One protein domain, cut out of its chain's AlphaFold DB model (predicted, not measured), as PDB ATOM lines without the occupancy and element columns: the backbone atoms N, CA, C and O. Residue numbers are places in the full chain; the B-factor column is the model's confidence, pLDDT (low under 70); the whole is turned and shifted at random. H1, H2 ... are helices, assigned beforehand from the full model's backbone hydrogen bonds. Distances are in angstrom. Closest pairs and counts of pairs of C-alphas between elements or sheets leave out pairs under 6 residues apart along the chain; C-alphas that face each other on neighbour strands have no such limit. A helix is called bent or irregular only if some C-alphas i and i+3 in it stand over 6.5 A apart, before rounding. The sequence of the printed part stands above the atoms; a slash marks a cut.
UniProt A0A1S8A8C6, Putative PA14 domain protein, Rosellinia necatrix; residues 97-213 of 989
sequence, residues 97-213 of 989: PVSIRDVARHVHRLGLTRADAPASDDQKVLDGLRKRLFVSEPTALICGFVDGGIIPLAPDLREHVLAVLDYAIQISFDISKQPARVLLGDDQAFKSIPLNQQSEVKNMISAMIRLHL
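What this domain is: This is residues 97 to 213 of the 989 residues of the protein "Putative PA14 domain protein" of Rosellinia necatrix (UniProt A0A1S8A8C6). A helical hairpin, H3 and H4, makes the middle of an elongated model; H1 packs on H3, while H7 crosses H4 and the short H5 and H6 pack beside them. H2 and the loop before it reach away to one end of the long axis. The printed part has 117 residues with seven named helices, H1 to H7 in order, and no named strand: all helix. It is compact, with a radius of gyration of the C-alphas of 14.6 A, and spans 47 by 28 by 26 A.

How they stand to each other: H1, residues 100 to 105, touches H3, residues 138 to 147, at C-alphas 105 and 144, 4.3 A apart; the tilt of 34 degrees is only just shallow. H2, residues 122 to 136, is close to H3 but not clearly touching, C-alphas 134 and 141 being closest at 6.2 A. H4, residues 155 to 170, is the hub; its closest C-alphas to H3, 165 and 143, are 5.9 A apart, opposite ways at a shallow 28 degrees. H6, residues 187 to 190, touches H4, C-alphas 189 and 164 being closest at 5.4 A. H7, residues 195 to 212, touches H4 at a steep 65 degrees, C-alphas 201 and 161 being closest at 6.0 A. H5, residues 180 to 184, only just touches H7, with 3 pairs of C-alphas within 8 A, the closest 180 and 206 at 6.5 A. Every O i to N i+4 pair is within hydrogen-bond range in H1 to H5; in H7 12 of 14 are, and H6 is too short for one.

Where its parts are: H1 begins at C-alpha 100 (44.392, 10.239, -29.868). H2 is 20.9 A long, H3 14.2 A and H4 22.8 A. H7, 26.3 A long, ends at C-alpha 212 (31.322, 23.670, -31.723); it is only just irregular, C-alphas 196 and 199 being 6.9 A apart.

The domain as a whole: The farthest C-alphas, of Asp 121 and Leu 195, are 48.0 A apart. The printed part has no cut. The link from H1 to H2, 16 residues, is long; pLDDT is under 70 at residues 114 to 123.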
ATOM      1  N   PRO A  97      48.097   7.314 -22.361       75.62
ATOM      2  CA  PRO A  97      47.231   7.381 -23.534       75.62
ATOM      3  C   PRO A  97      47.595   6.291 -24.550       75.62
ATOM      4  O   PRO A  97      48.762   6.121 -24.917       75.62
ATOM      5  N   VAL A  98      46.577   5.575 -25.035       75.12
ATOM      6  CA  VAL A  98      46.721   4.512 -26.048       75.12
ATOM      7  C   VAL A  98      46.238   4.988 -27.424       75.12
ATOM      8  O   VAL A  98      46.678   4.478 -28.453       75.12
ATOM      9  N   SER A  99      45.374   6.005 -27.462       82.69
ATOM     10  CA  SER A  99      44.825   6.594 -28.683       82.69
ATOM     11  C   SER A  99      44.772   8.127 -28.628       82.69
ATOM     12  O   SER A  99      44.849   8.740 -27.566       82.69
ATOM     13  N   ILE A 100      44.588   8.775 -29.786       81.69
ATOM     14  CA  ILE A 100      44.392  10.239 -29.868       81.69
ATOM     15  C   ILE A 100      43.124  10.669 -29.130       81.69
ATOM     16  O   ILE A 100      43.089  11.738 -28.525       81.69
ATOM     17  N   ARG A 101      42.098   9.815 -29.147       84.50
ATOM     18  CA  ARG A 101      40.861  10.020 -28.399       84.50
ATOM     19  C   ARG A 101      41.128  10.090 -26.894       84.50
ATOM     20  O   ARG A 101      40.581  10.964 -26.230       84.50
ATOM     21  N   ASP A 102      42.017   9.242 -26.373       82.06
ATOM     22  CA  ASP A 102      42.413   9.273 -24.958       82.06
ATOM     23  C   ASP A 102      43.208  10.536 -24.619       82.06
ATOM     24  O   ASP A 102      42.982  11.128 -23.563       82.06
ATOM     25  N   VAL A 103      44.080  10.983 -25.535       83.88
ATOM     26  CA  VAL A 103      44.789  12.268 -25.414       83.88
ATOM     27  C   VAL A 103      43.787  13.423 -25.358       83.88
ATOM     28  O   VAL A 103      43.923  14.287 -24.499       83.88
ATOM     29  N   ALA A 104      42.756  13.418 -26.212       84.44
ATOM     30  CA  ALA A 104      41.703  14.435 -26.237       84.44
ATOM     31  C   ALA A 104      40.810  14.410 -24.975       84.44
ATOM     32  O   ALA A 104      40.484  15.464 -24.432       84.44
ATOM     33  N   ARG A 105      40.461  13.225 -24.456       87.06
ATOM     34  CA  ARG A 105      39.658  13.069 -23.225       87.06
ATOM     35  C   ARG A 105      40.392  13.532 -21.966       87.06
ATOM     36  O   ARG A 105      39.743  14.008 -21.036       87.06
ATOM     37  N   HIS A 106      41.718  13.405 -21.935       85.50
ATOM     38  CA  HIS A 106      42.559  13.718 -20.773       85.50
ATOM     39  C   HIS A 106      43.406  14.988 -20.943       85.50
ATOM     40  O   HIS A 106      44.389  15.173 -20.227       85.50
ATOM     41  N   VAL A 107      43.014  15.895 -21.845       82.12
ATOM     42  CA  VAL A 107      43.741  17.147 -22.146       82.12
ATOM     43  C   VAL A 107      44.111  17.954 -20.906       82.12
ATOM     44  O   VAL A 107      45.209  18.502 -20.846       82.12
ATOM     45  N   HIS A 108      43.219  18.019 -19.915       79.81
ATOM     46  CA  HIS A 108      43.497  18.724 -18.668       79.81
ATOM     47  C   HIS A 108      44.552  18.018 -17.807       79.81
ATOM     48  O   HIS A 108      45.498  18.657 -17.362       79.81
ATOM     49  N   ARG A 109      44.441  16.695 -17.623       79.81
ATOM     50  CA  ARG A 109      45.388  15.922 -16.797       79.81
ATOM     51  C   ARG A 109      46.799  15.915 -17.386       79.81
ATOM     52  O   ARG A 109      47.759  15.953 -16.635       79.81
ATOM     53  N   LEU A 110      46.901  15.957 -18.716       77.50
ATOM     54  CA  LEU A 110      48.161  16.027 -19.465       77.50
ATOM     55  C   LEU A 110      48.774  17.446 -19.524       77.50
ATOM     56  O   LEU A 110      49.747  17.666 -20.250       77.50
ATOM     57  N   GLY A 111      48.185  18.438 -18.839       72.31
ATOM     58  CA  GLY A 111      48.674  19.823 -18.832       72.31
ATOM     59  C   GLY A 111      48.699  20.467 -20.222       72.31
ATOM     60  O   GLY A 111      49.589  21.256 -20.545       72.31
ATOM     61  N   LEU A 112      47.764  20.080 -21.096       73.25
ATOM     62  CA  LEU A 112      47.681  20.564 -22.478       73.25
ATOM     63  C   LEU A 112      46.710  21.742 -22.627       73.25
ATOM     64  O   LEU A 112      46.373  22.102 -23.751       73.25
ATOM     65  N   THR A 113      46.251  22.345 -21.527       72.94
ATOM     66  CA  THR A 113      45.342  23.501 -21.540       72.94
ATOM     67  C   THR A 113      46.106  24.825 -21.608       72.94
ATOM     68  O   THR A 113      47.314  24.890 -21.385       72.94
ATOM     69  N   ARG A 114      45.395  25.921 -21.898       69.25
ATOM     70  CA  ARG A 114      45.980  27.270 -21.951       69.25
ATOM     71  C   ARG A 114      46.492  27.771 -20.595       69.25
ATOM     72  O   ARG A 114      47.389  28.607 -20.584       69.25
ATOM     73  N   ALA A 115      45.936  27.272 -19.488       60.34
ATOM     74  CA  ALA A 115      46.298  27.671 -18.127       60.34
ATOM     75  C   ALA A 115      47.627  27.057 -17.650       60.34
ATOM     76  O   ALA A 115      48.284  27.624 -16.782       60.34
ATOM     77  N   ASP A 116      48.041  25.939 -18.257       55.31
ATOM     78  CA  ASP A 116      49.181  25.130 -17.808       55.31
ATOM     79  C   ASP A 116      50.473  25.397 -18.616       55.31
ATOM     80  O   ASP A 116      51.529  24.826 -18.336       55.31
ATOM     81  N   ALA A 117      50.414  26.256 -19.643       52.59
ATOM     82  CA  ALA A 117      51.514  26.485 -20.581       52.59
ATOM     83  C   ALA A 117      52.464  27.626 -20.136       52.59
ATOM     84  O   ALA A 117      52.005  28.749 -19.917       52.59
ATOM     85  N   PRO A 118      53.795  27.409 -20.066       52.41
ATOM     86  CA  PRO A 118      54.759  28.491 -19.863       52.41
ATOM     87  C   PRO A 118      54.819  29.428 -21.085       52.41
ATOM     88  O   PRO A 118      54.719  28.986 -22.229       52.41
ATOM     89  N   ALA A 119      55.004  30.731 -20.845       48.84
ATOM     90  CA  ALA A 119      54.989  31.782 -21.866       48.84
ATOM     91  C   ALA A 119      56.209  31.707 -22.820       48.84
ATOM     92  O   ALA A 119      57.242  32.329 -22.569       48.84
ATOM     93  N   SER A 120      56.115  30.933 -23.909       53.41
ATOM     94  CA  SER A 120      57.119  30.851 -24.992       53.41
ATOM     95  C   SER A 120      56.508  30.343 -26.321       53.41
ATOM     96  O   SER A 120      55.305  30.083 -26.398       53.41
ATOM     97  N   ASP A 121      57.337  30.162 -27.364       56.12
ATOM     98  CA  ASP A 121      57.008  29.534 -28.666       56.12
ATOM     99  C   ASP A 121      56.270  28.175 -28.570       56.12
ATOM    100  O   ASP A 121      55.668  27.716 -29.548       56.12
ATOM    101  N   ASP A 122      56.261  27.533 -27.401       61.78
ATOM    102  CA  ASP A 122      55.504  26.306 -27.146       61.78
ATOM    103  C   ASP A 122      53.989  26.529 -27.047       61.78
ATOM    104  O   ASP A 122      53.219  25.639 -27.417       61.78
ATOM    105  N   GLN A 123      53.530  27.728 -26.677       68.19
ATOM    106  CA  GLN A 123      52.102  28.032 -26.551       68.19
ATOM    107  C   GLN A 123      51.389  28.064 -27.910       68.19
ATOM    108  O   GLN A 123      50.293  27.526 -28.049       68.19
ATOM    109  N   LYS A 124      52.043  28.581 -28.962       71.06
ATOM    110  CA  LYS A 124      51.506  28.534 -30.337       71.06
ATOM    111  C   LYS A 124      51.365  27.104 -30.855       71.06
ATOM    112  O   LYS A 124      50.450  26.812 -31.625       71.06
ATOM    113  N   VAL A 125      52.266  26.210 -30.447       72.38
ATOM    114  CA  VAL A 125      52.230  24.810 -30.885       72.38
ATOM    115  C   VAL A 125      51.219  23.993 -30.093       72.38
ATOM    116  O   VAL A 125      50.524  23.178 -30.696       72.38
ATOM    117  N   LEU A 126      51.054  24.267 -28.797       75.44
ATOM    118  CA  LEU A 126      49.961  23.720 -27.988       75.44
ATOM    119  C   LEU A 126      48.590  24.184 -28.500       75.44
ATOM    120  O   LEU A 126      47.691  23.364 -28.665       75.44
ATOM    121  N   ASP A 127      48.443  25.463 -28.849       75.31
ATOM    122  CA  ASP A 127      47.229  25.992 -29.482       75.31
ATOM    123  C   ASP A 127      46.953  25.308 -30.828       75.31
ATOM    124  O   ASP A 127      45.824  24.903 -31.106       75.31
ATOM    125  N   GLY A 128      47.985  25.110 -31.653       78.69
ATOM    126  CA  GLY A 128      47.869  24.371 -32.911       78.69
ATOM    127  C   GLY A 128      47.472  22.903 -32.716       78.69
ATOM    128  O   GLY A 128      46.631  22.397 -33.461       78.69
ATOM    129  N   LEU A 129      48.048  22.224 -31.719       82.56
ATOM    130  CA  LEU A 129      47.719  20.842 -31.361       82.56
ATOM    131  C   LEU A 129      46.255  20.728 -30.932       82.56
ATOM    132  O   LEU A 129      45.535  19.886 -31.462       82.56
ATOM    133  N   ARG A 130      45.794  21.606 -30.036       84.00
ATOM    134  CA  ARG A 130      44.405  21.618 -29.559       84.00
ATOM    135  C   ARG A 130      43.405  21.862 -30.676       84.00
ATOM    136  O   ARG A 130      42.431  21.126 -30.765       84.00
ATOM    137  N   LYS A 131      43.664  22.821 -31.569       84.12
ATOM    138  CA  LYS A 131      42.808  23.065 -32.743       84.12
ATOM    139  C   LYS A 131      42.714  21.837 -33.648       84.12
ATOM    140  O   LYS A 131      41.636  21.513 -34.129       84.12
ATOM    141  N   ARG A 132      43.818  21.108 -33.849       86.44
ATOM    142  CA  ARG A 132      43.805  19.857 -34.626       86.44
ATOM    143  C   ARG A 132      43.056  18.735 -33.910       86.44
ATOM    144  O   ARG A 132      42.263  18.065 -34.559       86.44
ATOM    145  N   LEU A 133      43.252  18.570 -32.598       85.75
ATOM    146  CA  LEU A 133      42.488  17.613 -31.784       85.75
ATOM    147  C   LEU A 133      40.988  17.938 -31.776       85.75
ATOM    148  O   LEU A 133      40.162  17.035 -31.799       85.75
ATOM    149  N   PHE A 134      40.633  19.221 -31.796       87.12
ATOM    150  CA  PHE A 134      39.249  19.679 -31.866       87.12
ATOM    151  C   PHE A 134      38.578  19.354 -33.203       87.12
ATOM    152  O   PHE A 134      37.377  19.117 -33.239       87.12
ATOM    153  N   VAL A 135      39.348  19.297 -34.292       85.25
ATOM    154  CA  VAL A 135      38.855  18.865 -35.606       85.25
ATOM    155  C   VAL A 135      38.801  17.337 -35.720       85.25
ATOM    156  O   VAL A 135      37.894  16.816 -36.365       85.25
ATOM    157  N   SER A 136      39.757  16.608 -35.132       85.38
ATOM    158  CA  SER A 136      39.845  15.148 -35.278       85.38
ATOM    159  C   SER A 136      38.989  14.361 -34.283       85.38
ATOM    160  O   SER A 136      38.339  13.402 -34.692       85.38
ATOM    161  N   GLU A 137      38.952  14.757 -33.009       88.62
ATOM    162  CA  GLU A 137      38.217  14.079 -31.926       88.62
ATOM    163  C   GLU A 137      37.432  15.097 -31.057       88.62
ATOM    164  O   GLU A 137      37.707  15.255 -29.860       88.62
ATOM    165  N   PRO A 138      36.429  15.800 -31.624       89.06
ATOM    166  CA  PRO A 138      35.710  16.886 -30.948       89.06
ATOM    167  C   PRO A 138      34.952  16.438 -29.694       89.06
ATOM    168  O   PRO A 138      34.988  17.121 -28.672       89.06
ATOM    169  N   THR A 139      34.291  15.276 -29.750       89.06
ATOM    170  CA  THR A 139      33.494  14.735 -28.638       89.06
ATOM    171  C   THR A 139      34.360  14.453 -27.412       89.06
ATOM    172  O   THR A 139      34.016  14.852 -26.298       89.06
ATOM    173  N   ALA A 140      35.513  13.811 -27.616       88.44
ATOM    174  CA  ALA A 140      36.445  13.503 -26.539       88.44
ATOM    175  C   ALA A 140      37.087  14.771 -25.965       88.44
ATOM    176  O   ALA A 140      37.210  14.885 -24.746       88.44
ATOM    177  N   LEU A 141      37.423  15.744 -26.821       87.94
ATOM    178  CA  LEU A 141      37.999  17.013 -26.384       87.94
ATOM    179  C   LEU A 141      37.035  17.817 -25.508       87.94
ATOM    180  O   LEU A 141      37.418  18.264 -24.431       87.94
ATOM    181  N   ILE A 142      35.779  17.977 -25.938       88.12
ATOM    182  CA  ILE A 142      34.759  18.696 -25.159       88.12
ATOM    183  C   ILE A 142      34.540  17.997 -23.814       88.12
ATOM    184  O   ILE A 142      34.487  18.668 -22.786       88.12
ATOM    185  N   CYS A 143      34.502  16.660 -23.796       89.25
ATOM    186  CA  CYS A 143      34.405  15.895 -22.553       89.25
ATOM    187  C   CYS A 143      35.594  16.175 -21.615       89.25
ATOM    188  O   CYS A 143      35.399  16.462 -20.436       89.25
ATOM    189  N   GLY A 144      36.822  16.210 -22.145       86.19
ATOM    190  CA  GLY A 144      38.018  16.579 -21.377       86.19
ATOM    191  C   GLY A 144      38.017  18.022 -20.860       86.19
ATOM    192  O   GLY A 144      38.540  18.289 -19.779       86.19
ATOM    193  N   PHE A 145      37.398  18.955 -21.586       86.75
ATOM    194  CA  PHE A 145      37.250  20.353 -21.162       86.75
ATOM    195  C   PHE A 145      36.207  20.521 -20.051       86.75
ATOM    196  O   PHE A 145      36.386  21.361 -19.165       86.75
ATOM    197  N   VAL A 146      35.136  19.722 -20.079       88.06
ATOM    198  CA  VAL A 146      34.144  19.656 -18.996       88.06
ATOM    199  C   VAL A 146      34.753  19.021 -17.742       88.06
ATOM    200  O   VAL A 146      34.587  19.560 -16.649       88.06
ATOM    201  N   ASP A 147      35.503  17.925 -17.897       86.38
ATOM    202  CA  ASP A 147      36.187  17.228 -16.795       86.38
ATOM    203  C   ASP A 147      37.218  18.144 -16.116       86.38
ATOM    204  O   ASP A 147      37.243  18.278 -14.895       86.38
ATOM    205  N   GLY A 148      37.998  18.880 -16.915       79.44
ATOM    206  CA  GLY A 148      38.961  19.871 -16.428       79.44
ATOM    207  C   GLY A 148      38.361  21.169 -15.883       79.44
ATOM    208  O   GLY A 148      39.108  22.059 -15.490       79.44
ATOM    209  N   GLY A 149      37.032  21.323 -15.885       81.06
ATOM    210  CA  GLY A 149      36.357  22.528 -15.392       81.06
ATOM    211  C   GLY A 149      36.645  23.803 -16.194       81.06
ATOM    212  O   GLY A 149      36.375  24.895 -15.701       81.06
ATOM    213  N   ILE A 150      37.176  23.676 -17.416       81.44
ATOM    214  CA  ILE A 150      37.441  24.801 -18.327       81.44
ATOM    215  C   ILE A 150      36.115  25.394 -18.803       81.44
ATOM    216  O   ILE A 150      35.969  26.609 -18.894       81.44
ATOM    217  N   ILE A 151      35.137  24.527 -19.083       83.75
ATOM    218  CA  ILE A 151      33.753  24.935 -19.312       83.75
ATOM    219  C   ILE A 151      33.084  25.071 -17.935       83.75
ATOM    220  O   ILE A 151      32.905  24.060 -17.244       83.75
ATOM    221  N   PRO A 152      32.725  26.293 -17.506       78.69
ATOM    222  CA  PRO A 152      32.199  26.521 -16.170       78.69
ATOM    223  C   PRO A 152      30.769  25.980 -16.070       78.69
ATOM    224  O   PRO A 152      29.825  26.556 -16.603       78.69
ATOM    225  N   LEU A 153      30.614  24.858 -15.367       83.88
ATOM    226  CA  LEU A 153      29.322  24.248 -15.044       83.88
ATOM    227  C   LEU A 153      29.190  24.072 -13.533       83.88
ATOM    228  O   LEU A 153      30.188  23.790 -12.853       83.88
ATOM    229  N   ALA A 154      27.955  24.188 -13.036       84.31
ATOM    230  CA  ALA A 154      27.597  23.816 -11.671       84.31
ATOM    231  C   ALA A 154      28.017  22.357 -11.389       84.31
ATOM    232  O   ALA A 154      27.953  21.533 -12.304       84.31
ATOM    233  N   PRO A 155      28.464  22.029 -10.162       81.94
ATOM    234  CA  PRO A 155      29.031  20.717  -9.844       81.94
ATOM    235  C   PRO A 155      28.066  19.567 -10.169       81.94
ATOM    236  O   PRO A 155      28.465  18.628 -10.851       81.94
ATOM    237  N   ASP A 156      26.791  19.708  -9.804       82.81
ATOM    238  CA  ASP A 156      25.758  18.704 -10.080       82.81
ATOM    239  C   ASP A 156      25.526  18.537 -11.589       82.81
ATOM    240  O   ASP A 156      25.499  17.427 -12.113       82.81
ATOM    241  N   LEU A 157      25.409  19.642 -12.333       85.69
ATOM    242  CA  LEU A 157      25.179  19.603 -13.782       85.69
ATOM    243  C   LEU A 157      26.381  19.012 -14.535       85.69
ATOM    244  O   LEU A 157      26.209  18.319 -15.537       85.69
ATOM    245  N   ARG A 158      27.599  19.259 -14.043       87.44
ATOM    246  CA  ARG A 158      28.843  18.750 -14.627       87.44
ATOM    247  C   ARG A 158      28.884  17.227 -14.622       87.44
ATOM    248  O   ARG A 158      29.214  16.646 -15.650       87.44
ATOM    249  N   GLU A 159      28.528  16.592 -13.507       88.06
ATOM    250  CA  GLU A 159      28.520  15.129 -13.390       88.06
ATOM    251  C   GLU A 159      27.551  14.493 -14.397       88.06
ATOM    252  O   GLU A 159      27.914  13.576 -15.135       88.06
ATOM    253  N   HIS A 160      26.344  15.051 -14.511       89.12
ATOM    254  CA  HIS A 160      25.340  14.562 -15.453       89.12
ATOM    255  C   HIS A 160      25.742  14.782 -16.921       89.12
ATOM    256  O   HIS A 160      25.539  13.897 -17.750       89.12
ATOM    257  N   VAL A 161      26.343  15.929 -17.265       88.50
ATOM    258  CA  VAL A 161      26.843  16.192 -18.628       88.50
ATOM    259  C   VAL A 161      27.995  15.248 -18.985       88.50
ATOM    260  O   VAL A 161      28.024  14.730 -20.103       88.50
ATOM    261  N   LEU A 162      28.910  14.981 -18.047       90.12
ATOM    262  CA  LEU A 162      29.999  14.019 -18.244       90.12
ATOM    263  C   LEU A 162      29.466  12.613 -18.512       90.12
ATOM    264  O   LEU A 162      29.928  11.976 -19.452       90.12
ATOM    265  N   ALA A 163      28.442  12.164 -17.779       88.69
ATOM    266  CA  ALA A 163      27.826  10.857 -18.010       88.69
ATOM    267  C   ALA A 163      27.302  10.697 -19.452       88.69
ATOM    268  O   ALA A 163      27.521   9.657 -20.078       88.69
ATOM    269  N   VAL A 164      26.667  11.736 -20.010       89.06
ATOM    270  CA  VAL A 164      26.163  11.707 -21.396       89.06
ATOM    271  C   VAL A 164      27.301  11.769 -22.417       89.06
ATOM    272  O   VAL A 164      27.259  11.061 -23.423       89.06
ATOM    273  N   LEU A 165      28.321  12.602 -22.193       88.69
ATOM    274  CA  LEU A 165      29.460  12.714 -23.111       88.69
ATOM    275  C   LEU A 165      30.336  11.453 -23.095       88.69
ATOM    276  O   LEU A 165      30.800  11.024 -24.149       88.69
ATOM    277  N   ASP A 166      30.513  10.812 -21.941       88.88
ATOM    278  CA  ASP A 166      31.212   9.531 -21.840       88.88
ATOM    279  C   ASP A 166      30.413   8.409 -22.521       88.88
ATOM    280  O   ASP A 166      30.996   7.593 -23.238       88.88
ATOM    281  N   TYR A 167      29.078   8.414 -22.417       89.38
ATOM    282  CA  TYR A 167      28.228   7.534 -23.227       89.38
ATOM    283  C   TYR A 167      28.394   7.803 -24.732       89.38
ATOM    284  O   TYR A 167      28.577   6.865 -25.509       89.38
ATOM    285  N   ALA A 168      28.428   9.074 -25.148       87.62
ATOM    286  CA  ALA A 168      28.671   9.468 -26.538       87.62
ATOM    287  C   ALA A 168      30.022   8.935 -27.056       87.62
ATOM    288  O   ALA A 168      30.115   8.463 -28.191       87.62
ATOM    289  N   ILE A 169      31.061   8.941 -26.216       86.69
ATOM    290  CA  ILE A 169      32.373   8.363 -26.534       86.69
ATOM    291  C   ILE A 169      32.288   6.835 -26.689       86.69
ATOM    292  O   ILE A 169      32.883   6.292 -27.626       86.69
ATOM    293  N   GLN A 170      31.530   6.141 -25.830       86.69
ATOM    294  CA  GLN A 170      31.338   4.683 -25.902       86.69
ATOM    295  C   GLN A 170      30.670   4.251 -27.211       86.69
ATOM    296  O   GLN A 170      31.119   3.298 -27.846       86.69
ATOM    297  N   ILE A 171      29.649   4.983 -27.661       87.62
ATOM    298  CA  ILE A 171      28.963   4.712 -28.936       87.62
ATOM    299  C   ILE A 171      29.705   5.287 -30.156       87.62
ATOM    300  O   ILE A 171      29.219   5.177 -31.280       87.62
ATOM    301  N   SER A 172      30.885   5.890 -29.959       85.12
ATOM    302  CA  SER A 172      31.664   6.581 -31.000       85.12
ATOM    303  C   SER A 172      30.858   7.646 -31.764       85.12
ATOM    304  O   SER A 172      30.980   7.777 -32.982       85.12
ATOM    305  N   PHE A 173      30.043   8.414 -31.039       87.06
ATOM    306  CA  PHE A 173      29.282   9.541 -31.571       87.06
ATOM    307  C   PHE A 173      30.209  10.716 -31.900       87.06
ATOM    308  O   PHE A 173      30.965  11.200 -31.051       87.06
ATOM    309  N   ASP A 174      30.119  11.208 -33.132       85.19
ATOM    310  CA  ASP A 174      30.908  12.340 -33.617       85.19
ATOM    311  C   ASP A 174      30.031  13.593 -33.716       85.19
ATOM    312  O   ASP A 174      29.212  13.720 -34.633       85.19
ATOM    313  N   ILE A 175      30.240  14.532 -32.784       85.19
ATOM    314  CA  ILE A 175      29.514  15.810 -32.700       85.19
ATOM    315  C   ILE A 175      29.622  16.629 -33.998       85.19
ATOM    316  O   ILE A 175      28.707  17.388 -34.317       85.19
ATOM    317  N   SER A 176      30.700  16.473 -34.771       82.75
ATOM    318  CA  SER A 176      30.904  17.226 -36.015       82.75
ATOM    319  C   SER A 176      30.120  16.666 -37.208       82.75
ATOM    320  O   SER A 176      29.879  17.383 -38.180       82.75
ATOM    321  N   LYS A 177      29.712  15.390 -37.154       83.94
ATOM    322  CA  LYS A 177      29.101  14.670 -38.289       83.94
ATOM    323  C   LYS A 177      27.663  14.242 -38.046       83.94
ATOM    324  O   LYS A 177      26.909  14.082 -39.004       83.94
ATOM    325  N   GLN A 178      27.285  14.004 -36.794       81.81
ATOM    326  CA  GLN A 178      25.985  13.447 -36.437       81.81
ATOM    327  C   GLN A 178      25.108  14.495 -35.741       81.81
ATOM    328  O   GLN A 178      25.593  15.274 -34.921       81.81
ATOM    329  N   PRO A 179      23.796  14.543 -36.040       79.94
ATOM    330  CA  PRO A 179      22.919  15.541 -35.449       79.94
ATOM    331  C   PRO A 179      22.664  15.230 -33.969       79.94
ATOM    332  O   PRO A 179      22.388  14.085 -33.610       79.94
ATOM    333  N   ALA A 180      22.657  16.269 -33.126       81.88
ATOM    334  CA  ALA A 180      22.490  16.156 -31.671       81.88
ATOM    335  C   ALA A 180      21.301  15.274 -31.252       81.88
ATOM    336  O   ALA A 180      21.407  14.482 -30.327       81.88
ATOM    337  N   ARG A 181      20.183  15.354 -31.978       80.56
ATOM    338  CA  ARG A 181      18.960  14.577 -31.718       80.56
ATOM    339  C   ARG A 181      19.148  13.054 -31.692       80.56
ATOM    340  O   ARG A 181      18.333  12.382 -31.080       80.56
ATOM    341  N   VAL A 182      20.183  12.513 -32.345       84.19
ATOM    342  CA  VAL A 182      20.500  11.073 -32.289       84.19
ATOM    343  C   VAL A 182      20.970  10.695 -30.888       84.19
ATOM    344  O   VAL A 182      20.477   9.727 -30.330       84.19
ATOM    345  N   LEU A 183      21.854  11.502 -30.296       84.75
ATOM    346  CA  LEU A 183      22.313  11.318 -28.921       84.75
ATOM    347  C   LEU A 183      21.213  11.668 -27.907       84.75
ATOM    348  O   LEU A 183      21.007  10.958 -26.932       84.75
ATOM    349  N   LEU A 184      20.483  12.765 -28.142       84.75
ATOM    350  CA  LEU A 184      19.467  13.264 -27.206       84.75
ATOM    351  C   LEU A 184      18.167  12.438 -27.198       84.75
ATOM    352  O   LEU A 184      17.367  12.580 -26.271       84.75
ATOM    353  N   GLY A 185      17.944  11.640 -28.245       80.62
ATOM    354  CA  GLY A 185      16.800  10.741 -28.398       80.62
ATOM    355  C   GLY A 185      17.062   9.308 -27.932       80.62
ATOM    356  O   GLY A 185      16.148   8.495 -28.006       80.62
ATOM    357  N   ASP A 186      18.279   8.992 -27.477       84.50
ATOM    358  CA  ASP A 186      18.594   7.689 -26.893       84.50
ATOM    359  C   ASP A 186      18.322   7.705 -25.384       84.50
ATOM    360  O   ASP A 186      19.018   8.367 -24.608       84.50
ATOM    361  N   ASP A 187      17.308   6.955 -24.955       81.94
ATOM    362  CA  ASP A 187      16.914   6.860 -23.549       81.94
ATOM    363  C   ASP A 187      18.031   6.286 -22.656       81.94
ATOM    364  O   ASP A 187      18.071   6.573 -21.455       81.94
ATOM    365  N   GLN A 188      18.970   5.504 -23.208       82.69
ATOM    366  CA  GLN A 188      20.098   4.971 -22.435       82.69
ATOM    367  C   GLN A 188      21.069   6.067 -21.995       82.69
ATOM    368  O   GLN A 188      21.646   5.953 -20.913       82.69
ATOM    369  N   ALA A 189      21.204   7.145 -22.773       81.19
ATOM    370  CA  ALA A 189      22.099   8.255 -22.457       81.19
ATOM    371  C   ALA A 189      21.660   9.034 -21.200       81.19
ATOM    372  O   ALA A 189      22.498   9.611 -20.514       81.19
ATOM    373  N   PHE A 190      20.361   9.028 -20.867       87.00
ATOM    374  CA  PHE A 190      19.783   9.813 -19.761       87.00
ATOM    375  C   PHE A 190      19.317   8.971 -18.570       87.00
ATOM    376  O   PHE A 190      18.766   9.507 -17.608       87.00
ATOM    377  N   LYS A 191      19.544   7.654 -18.597       83.62
ATOM    378  CA  LYS A 191      19.028   6.711 -17.595       83.62
ATOM    379  C   LYS A 191      19.516   6.986 -16.165       83.62
ATOM    380  O   LYS A 191      18.800   6.689 -15.213       83.62
ATOM    381  N   SER A 192      20.720   7.532 -16.011       80.62
ATOM    382  CA  SER A 192      21.326   7.876 -14.717       80.62
ATOM    383  C   SER A 192      20.953   9.274 -14.204       80.62
ATOM    384  O   SER A 192      21.392   9.644 -13.120       80.62
ATOM    385  N   ILE A 193      20.157  10.047 -14.955       86.12
ATOM    386  CA  ILE A 193      19.911  11.476 -14.708       86.12
ATOM    387  C   ILE A 193      18.467  11.695 -14.219       86.12
ATOM    388  O   ILE A 193      17.531  11.226 -14.878       86.12
ATOM    389  N   PRO A 194      18.243  12.444 -13.120       86.88
ATOM    390  CA  PRO A 194      16.905  12.803 -12.644       86.88
ATOM    391  C   PRO A 194      16.053  13.535 -13.697       86.88
ATOM    392  O   PRO A 194      16.521  14.470 -14.345       86.88
ATOM    393  N   LEU A 195      14.773  13.157 -13.835       83.69
ATOM    394  CA  LEU A 195      13.830  13.692 -14.841       83.69
ATOM    395  C   LEU A 195      13.730  15.229 -14.862       83.69
ATOM    396  O   LEU A 195      13.624  15.822 -15.931       83.69
ATOM    397  N   ASN A 196      13.791  15.876 -13.698       86.00
ATOM    398  CA  ASN A 196      13.738  17.335 -13.560       86.00
ATOM    399  C   ASN A 196      14.995  18.053 -14.085       86.00
ATOM    400  O   ASN A 196      14.913  19.235 -14.399       86.00
ATOM    401  N   GLN A 197      16.130  17.359 -14.193       85.25
ATOM    402  CA  GLN A 197      17.406  17.910 -14.671       85.25
ATOM    403  C   GLN A 197      17.733  17.500 -16.113       85.25
ATOM    404  O   GLN A 197      18.591  18.105 -16.755       85.25
ATOM    405  N   GLN A 198      17.035  16.504 -16.669       86.81
ATOM    406  CA  GLN A 198      17.277  16.036 -18.039       86.81
ATOM    407  C   GLN A 198      17.095  17.140 -19.089       86.81
ATOM    408  O   GLN A 198      17.845  17.176 -20.062       86.81
ATOM    409  N   SER A 199      16.130  18.047 -18.915       86.62
ATOM    410  CA  SER A 199      15.911  19.170 -19.837       86.62
ATOM    411  C   SER A 199      17.102  20.131 -19.860       86.62
ATOM    412  O   SER A 199      17.570  20.512 -20.933       86.62
ATOM    413  N   GLU A 200      17.643  20.469 -18.691       86.56
ATOM    414  CA  GLU A 200      18.800  21.352 -18.542       86.56
ATOM    415  C   GLU A 200      20.064  20.729 -19.152       86.56
ATOM    416  O   GLU A 200      20.756  21.375 -19.942       86.56
ATOM    417  N   VAL A 201      20.307  19.437 -18.897       87.81
ATOM    418  CA  VAL A 201      21.420  18.682 -19.499       87.81
ATOM    419  C   VAL A 201      21.287  18.623 -21.026       87.81
ATOM    420  O   VAL A 201      22.250  18.904 -21.742       87.81
ATOM    421  N   LYS A 202      20.089  18.321 -21.551       88.88
ATOM    422  CA  LYS A 202      19.818  18.299 -23.003       88.88
ATOM    423  C   LYS A 202      20.075  19.662 -23.648       88.88
ATOM    424  O   LYS A 202      20.677  19.723 -24.725       88.88
ATOM    425  N   ASN A 203      19.657  20.746 -22.996       88.44
ATOM    426  CA  ASN A 203      19.876  22.112 -23.470       88.44
ATOM    427  C   ASN A 203      21.362  22.473 -23.481       88.44
ATOM    428  O   ASN A 203      21.851  23.009 -24.478       88.44
ATOM    429  N   MET A 204      22.091  22.125 -22.421       88.31
ATOM    430  CA  MET A 204      23.517  22.414 -22.299       88.31
ATOM    431  C   MET A 204      24.346  21.659 -23.349       88.31
ATOM    432  O   MET A 204      25.148  22.263 -24.059       88.31
ATOM    433  N   ILE A 205      24.096  20.359 -23.535       88.31
ATOM    434  CA  ILE A 205      24.761  19.554 -24.574       88.31
ATOM    435  C   ILE A 205      24.423  20.092 -25.967       88.31
ATOM    436  O   ILE A 205      25.308  20.249 -26.807       88.31
ATOM    437  N   SER A 206      23.158  20.448 -26.208       88.81
ATOM    438  CA  SER A 206      22.748  21.073 -27.469       88.81
ATOM    439  C   SER A 206      23.489  22.382 -27.730       88.81
ATOM    440  O   SER A 206      23.917  22.613 -28.859       88.81
ATOM    441  N   ALA A 207      23.654  23.234 -26.714       88.88
ATOM    442  CA  ALA A 207      24.399  24.483 -26.830       88.88
ATOM    443  C   ALA A 207      25.869  24.217 -27.184       88.88
ATOM    444  O   ALA A 207      26.370  24.799 -28.143       88.88
ATOM    445  N   MET A 208      26.538  23.274 -26.510       88.19
ATOM    446  CA  MET A 208      27.929  22.917 -26.823       88.19
ATOM    447  C   MET A 208      28.099  22.410 -28.260       88.19
ATOM    448  O   MET A 208      29.004  22.859 -28.961       88.19
ATOM    449  N   ILE A 209      27.208  21.528 -28.729       87.81
ATOM    450  CA  ILE A 209      27.227  21.017 -30.113       87.81
ATOM    451  C   ILE A 209      27.007  22.166 -31.113       87.81
ATOM    452  O   ILE A 209      27.712  22.256 -32.116       87.81
ATOM    453  N   ARG A 210      26.065  23.083 -30.846       88.25
ATOM    454  CA  ARG A 210      25.817  24.250 -31.715       88.25
ATOM    455  C   ARG A 210      27.026  25.183 -31.776       88.25
ATOM    456  O   ARG A 210      27.371  25.648 -32.857       88.25
ATOM    457  N   LEU A 211      27.658  25.456 -30.636       89.62
ATOM    458  CA  LEU A 211      28.818  26.344 -30.541       89.62
ATOM    459  C   LEU A 211      30.076  25.724 -31.153       89.62
ATOM    460  O   LEU A 211      30.860  26.445 -31.765       89.62
ATOM    461  N   HIS A 212      30.233  24.399 -31.071       88.44
ATOM    462  CA  HIS A 212      31.322  23.670 -31.723       88.44
ATOM    463  C   HIS A 212      31.400  23.968 -33.228       88.44
ATOM    464  O   HIS A 212      32.488  24.155 -33.757       88.44
ATOM    465  N   LEU A 213      30.255  24.105 -33.906       85.56
ATOM    466  CA  LEU A 213      30.201  24.400 -35.343       85.56
ATOM    467  C   LEU A 213      30.581  25.849 -35.707       85.56
ATOM    468  O   LEU A 213      30.772  26.151 -36.885       85.56
TER     469      LEU A 213